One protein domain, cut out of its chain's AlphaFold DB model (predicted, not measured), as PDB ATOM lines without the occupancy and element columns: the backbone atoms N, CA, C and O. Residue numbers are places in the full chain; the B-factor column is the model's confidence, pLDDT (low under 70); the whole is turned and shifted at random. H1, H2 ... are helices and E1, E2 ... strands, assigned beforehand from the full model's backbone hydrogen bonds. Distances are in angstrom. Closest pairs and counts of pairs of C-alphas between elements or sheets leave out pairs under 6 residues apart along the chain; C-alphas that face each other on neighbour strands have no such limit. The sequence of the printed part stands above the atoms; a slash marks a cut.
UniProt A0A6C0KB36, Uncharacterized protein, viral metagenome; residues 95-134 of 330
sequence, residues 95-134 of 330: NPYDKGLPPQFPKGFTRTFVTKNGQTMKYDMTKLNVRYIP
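AT A GLANCE: This is residues 95 to 134 of the 330 residues of an uncharacterized protein of viral metagenome (UniProt A0A6C0KB36). This is a drawn-out strip with little regular structure: residues 95 to 109 run along its length to a two-strand hairpin, E1 and E2, at one end, and the chain then folds back through the short helix H1. The printed part has 40 residues, in the order E1, E2, H1, with 14 in named elements, class mixed; the sheet is antiparallel. It is only just extended, close to loose, with a radius of gyration of the C-alphas of 13.9 A, spanning 45 by 21 by 12 A.

HOW THE PARTS SIT: Look at E1, residues 110 to 114, and E2, residues 120 to 124: this hairpin is antiparallel at 152 degrees, with N 111 and O 123 within hydrogen-bond range at 2.9 A. H1, residues 126 to 129, is too short for an O i to N i+4 pair; its one O i to N i+3 pair is within range. The closest C-alphas of E1 and H1, Thr 110 and Thr 126, are 7.8 A apart.

IN THESE COORDINATES: Find C-alpha 110 at (-9.880, 41.636, 17.009); E1 runs 13.4 A from there. E2 covers 13.5 A, and H1 runs 5.4 A to C-alpha 129 at (-6.119, 43.585, 5.121).

THE WHOLE: The C-alphas farthest apart, Pro 96 and Gly 118, are 44.7 A apart. The printed part has no cut, and both links are tight. Look for pLDDT under 70 at residues 101 to 102 and 130 to 131.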
ATOM      1  N   ASN A  95       7.988  44.830  -9.175       84.31
ATOM      2  CA  ASN A  95       6.675  45.457  -9.199       84.31
ATOM      3  C   ASN A  95       6.809  46.973  -8.983       84.31
ATOM      4  O   ASN A  95       6.910  47.436  -7.848       84.31
ATOM      5  N   PRO A  96       6.703  47.777 -10.047       81.31
ATOM      6  CA  PRO A  96       6.891  49.229  -9.996       81.31
ATOM      7  C   PRO A  96       5.816  49.956  -9.172       81.31
ATOM      8  O   PRO A  96       5.960  51.129  -8.830       81.31
ATOM      9  N   TYR A  97       4.702  49.280  -8.886       84.38
ATOM     10  CA  TYR A  97       3.611  49.811  -8.077       84.38
ATOM     11  C   TYR A  97       3.707  49.396  -6.609       84.38
ATOM     12  O   TYR A  97       2.871  49.835  -5.816       84.38
ATOM     13  N   ASP A  98       4.674  48.551  -6.247       83.94
ATOM     14  CA  ASP A  98       4.889  48.154  -4.866       83.94
ATOM     15  C   ASP A  98       5.612  49.264  -4.103       83.94
ATOM     16  O   ASP A  98       6.786  49.548  -4.312       83.94
ATOM     17  N   LYS A  99       4.872  49.926  -3.213       76.12
ATOM     18  CA  LYS A  99       5.400  50.965  -2.319       76.12
ATOM     19  C   LYS A  99       5.675  50.428  -0.913       76.12
ATOM     20  O   LYS A  99       5.822  51.210   0.021       76.12
ATOM     21  N   GLY A 100       5.698  49.104  -0.762       74.31
ATOM     22  CA  GLY A 100       5.641  48.439   0.527       74.31
ATOM     23  C   GLY A 100       4.195  48.309   0.995       74.31
ATOM     24  O   GLY A 100       3.410  49.260   0.986       74.31
ATOM     25  N   LEU A 101       3.830  47.098   1.406       67.44
ATOM     26  CA  LEU A 101       2.540  46.843   2.032       67.44
ATOM     27  C   LEU A 101       2.614  47.168   3.531       67.44
ATOM     28  O   LEU A 101       3.653  46.947   4.163       67.44
ATOM     29  N   PRO A 102       1.519  47.674   4.121       66.69
ATOM     30  CA  PRO A 102       1.441  47.871   5.552       66.69
ATOM     31  C   PRO A 102       1.361  46.501   6.240       66.69
ATOM     32  O   PRO A 102       1.027  45.493   5.602       66.69
ATOM     33  N   PRO A 103       1.607  46.458   7.556       71.31
ATOM     34  CA  PRO A 103       1.483  45.236   8.333       71.31
ATOM     35  C   PRO A 103       0.100  44.593   8.159       71.31
ATOM     36  O   PRO A 103      -0.928  45.264   8.261       71.31
ATOM     37  N   GLN A 104       0.075  43.285   7.903       76.06
ATOM     38  CA  GLN A 104      -1.165  42.512   7.854       76.06
ATOM     39  C   GLN A 104      -1.588  42.117   9.270       76.06
ATOM     40  O   GLN A 104      -0.771  41.665  10.072       76.06
ATOM     41  N   PHE A 105      -2.881  42.227   9.567       85.06
ATOM     42  CA  PHE A 105      -3.434  41.711  10.814       85.06
ATOM     43  C   PHE A 105      -3.566  40.182  10.744       85.06
ATOM     44  O   PHE A 105      -4.152  39.675   9.780       85.06
ATOM     45  N   PRO A 106      -3.065  39.428  11.740       86.38
ATOM     46  CA  PRO A 106      -3.170  37.976  11.742       86.38
ATOM     47  C   PRO A 106      -4.621  37.520  11.937       86.38
ATOM     48  O   PRO A 106      -5.465  38.247  12.468       86.38
ATOM     49  N   LYS A 107      -4.918  36.289  11.508       86.19
ATOM     50  CA  LYS A 107      -6.258  35.705  11.634       86.19
ATOM     51  C   LYS A 107      -6.707  35.710  13.100       86.19
ATOM     52  O   LYS A 107      -5.974  35.254  13.969       86.19
ATOM     53  N   GLY A 108      -7.916  36.208  13.362       85.44
ATOM     54  CA  GLY A 108      -8.470  36.300  14.717       85.44
ATOM     55  C   GLY A 108      -8.036  37.540  15.505       85.44
ATOM     56  O   GLY A 108      -8.454  37.694  16.651       85.44
ATOM     57  N   PHE A 109      -7.254  38.451  14.913       89.19
ATOM     58  CA  PHE A 109      -6.915  39.718  15.553       89.19
ATOM     59  C   PHE A 109      -8.132  40.646  15.592       89.19
ATOM     60  O   PHE A 109      -8.542  41.239  14.592       89.19
ATOM     61  N   THR A 110      -8.719  40.780  16.776       89.31
ATOM     62  CA  THR A 110      -9.880  41.636  17.009       89.31
ATOM     63  C   THR A 110      -9.513  42.794  17.915       89.31
ATOM     64  O   THR A 110      -8.882  42.584  18.949       89.31
ATOM     65  N   ARG A 111      -9.969  43.998  17.571       87.69
ATOM     66  CA  ARG A 111      -9.834  45.178  18.424       87.69
ATOM     67  C   ARG A 111     -11.207  45.634  18.889       87.69
ATOM     68  O   ARG A 111     -12.172  45.636  18.127       87.69
ATOM     69  N   THR A 112     -11.277  46.008  20.155       90.19
ATOM     70  CA  THR A 112     -12.482  46.551  20.767       90.19
ATOM     71  C   THR A 112     -12.467  48.069  20.641       90.19
ATOM     72  O   THR A 112     -11.461  48.708  20.947       90.19
ATOM     73  N   PHE A 113     -13.570  48.641  20.171       87.38
ATOM     74  CA  PHE A 113     -13.751  50.077  19.996       87.38
ATOM     75  C   PHE A 113     -14.957  50.546  20.807       87.38
ATOM     76  O   PHE A 113     -15.982  49.867  20.842       87.38
ATOM     77  N   VAL A 114     -14.848  51.719  21.423       89.12
ATOM     78  CA  VAL A 114     -15.970  52.380  22.096       89.12
ATOM     79  C   VAL A 114     -16.570  53.385  21.120       89.12
ATOM     80  O   VAL A 114     -15.872  54.234  20.566       89.12
ATOM     81  N   THR A 115     -17.859  53.240  20.838       83.94
ATOM     82  CA  THR A 115     -18.598  54.166  19.976       83.94
ATOM     83  C   THR A 115     -18.846  55.492  20.694       83.94
ATOM     84  O   THR A 115     -18.787  55.561  21.919       83.94
ATOM     85  N   LYS A 116     -19.187  56.549  19.941       85.88
ATOM     86  CA  LYS A 116     -19.531  57.868  20.510       85.88
ATOM     87  C   LYS A 116     -20.648  57.798  21.568       85.88
ATOM     88  O   LYS A 116     -20.697  58.642  22.448       85.88
ATOM     89  N   ASN A 117     -21.492  56.766  21.510       86.81
ATOM     90  CA  ASN A 117     -22.617  56.548  22.419       86.81
ATOM     91  C   ASN A 117     -22.244  55.664  23.631       86.81
ATOM     92  O   ASN A 117     -23.130  55.140  24.298       86.81
ATOM     93  N   GLY A 118     -20.952  55.411  23.875       85.62
ATOM     94  CA  GLY A 118     -20.462  54.589  24.992       85.62
ATOM     95  C   GLY A 118     -20.604  53.074  24.801       85.62
ATOM     96  O   GLY A 118     -20.125  52.301  25.626       85.62
ATOM     97  N   GLN A 119     -21.213  52.613  23.703       86.44
ATOM     98  CA  GLN A 119     -21.353  51.183  23.424       86.44
ATOM     99  C   GLN A 119     -20.037  50.589  22.927       86.44
ATOM    100  O   GLN A 119     -19.367  51.167  22.064       86.44
ATOM    101  N   THR A 120     -19.705  49.408  23.439       88.19
ATOM    102  CA  THR A 120     -18.484  48.682  23.097       88.19
ATOM    103  C   THR A 120     -18.740  47.724  21.935       88.19
ATOM    104  O   THR A 120     -19.664  46.919  21.979       88.19
ATOM    105  N   MET A 121     -17.909  47.794  20.896       87.56
ATOM    106  CA  MET A 121     -18.013  46.978  19.685       87.56
ATOM    107  C   MET A 121     -16.699  46.241  19.432       87.56
ATOM    108  O   MET A 121     -15.628  46.848  19.412       87.56
ATOM    109  N   LYS A 122     -16.772  44.932  19.183       89.44
ATOM    110  CA  LYS A 122     -15.618  44.118  18.782       89.44
ATOM    111  C   LYS A 122     -15.527  44.083  17.258       89.44
ATOM    112  O   LYS A 122     -16.471  43.666  16.592       89.44
ATOM    113  N   TYR A 123     -14.395  44.502  16.703       87.31
ATOM    114  CA  TYR A 123     -14.168  44.505  15.260       87.31
ATOM    115  C   TYR A 123     -13.003  43.593  14.889       87.31
ATOM    116  O   TYR A 123     -11.924  43.648  15.478       87.31
ATOM    117  N   ASP A 124     -13.238  42.756  13.886       88.25
ATOM    118  CA  ASP A 124     -12.224  41.902  13.285       88.25
ATOM    119  C   ASP A 124     -11.355  42.717  12.327       88.25
ATOM    120  O   ASP A 124     -11.797  43.123  11.247       88.25
ATOM    121  N   MET A 125     -10.112  42.958  12.737       86.12
ATOM    122  CA  MET A 125      -9.167  43.800  12.008       86.12
ATOM    123  C   MET A 125      -8.691  43.147  10.711       86.12
ATOM    124  O   MET A 125      -8.263  43.860   9.804       86.12
ATOM    125  N   THR A 126      -8.823  41.822  10.560       84.88
ATOM    126  CA  THR A 126      -8.456  41.122   9.315       84.88
ATOM    127  C   THR A 126      -9.236  41.643   8.107       84.88
ATOM    128  O   THR A 126      -8.738  41.623   6.982       84.88
ATOM    129  N   LYS A 127     -10.427  42.218   8.335       80.31
ATOM    130  CA  LYS A 127     -11.251  42.875   7.307       80.31
ATOM    131  C   LYS A 127     -10.580  44.102   6.676       80.31
ATOM    132  O   LYS A 127     -10.972  44.504   5.579       80.31
ATOM    133  N   LEU A 128      -9.578  44.692   7.331       78.69
ATOM    134  CA  LEU A 128      -8.800  45.814   6.799       78.69
ATOM    135  C   LEU A 128      -7.688  45.356   5.846       78.69
ATOM    136  O   LEU A 128      -7.354  46.105   4.931       78.69
ATOM    137  N   ASN A 129      -7.191  44.118   5.978       77.38
ATOM    138  CA  ASN A 129      -6.119  43.585   5.121       77.38
ATOM    139  C   ASN A 129      -6.495  43.620   3.629       77.38
ATOM    140  O   ASN A 129      -5.653  43.877   2.774       77.38
ATOM    141  N   VAL A 130      -7.774  43.394   3.302       65.88
ATOM    142  CA  VAL A 130      -8.271  43.346   1.914       65.88
ATOM    143  C   VAL A 130      -8.351  44.739   1.275       65.88
ATOM    144  O   VAL A 130      -8.310  44.861   0.053       65.88
ATOM    145  N   ARG A 131      -8.464  45.800   2.083       66.00
ATOM    146  CA  ARG A 131      -8.737  47.163   1.597       66.00
ATOM    147  C   ARG A 131      -7.489  47.934   1.179       66.00
ATOM    148  O   ARG A 131      -7.635  48.987   0.570       66.00
ATOM    149  N   TYR A 132      -6.296  47.443   1.509       71.75
ATOM    150  CA  TYR A 132      -5.087  48.257   1.403       71.75
ATOM    151  C   TYR A 132      -4.268  48.030   0.126       71.75
ATOM    152  O   TYR A 132      -3.448  48.870  -0.218       71.75
ATOM    153  N   ILE A 133      -4.472  46.939  -0.618       76.75
ATOM    154  CA  ILE A 133      -3.645  46.672  -1.806       76.75
ATOM    155  C   ILE A 133      -4.109  47.566  -2.972       76.75
ATOM    156  O   ILE A 133      -5.247  47.405  -3.431       76.75
ATOM    157  N   PRO A 134      -3.255  48.466  -3.506       83.88
ATOM    158  CA  PRO A 134      -3.592  49.284  -4.663       83.88
ATOM    159  C   PRO A 134      -3.986  48.428  -5.868       83.88
ATOM    160  O   PRO A 134      -3.356  47.412  -6.172       83.88
TER     161      PRO A 134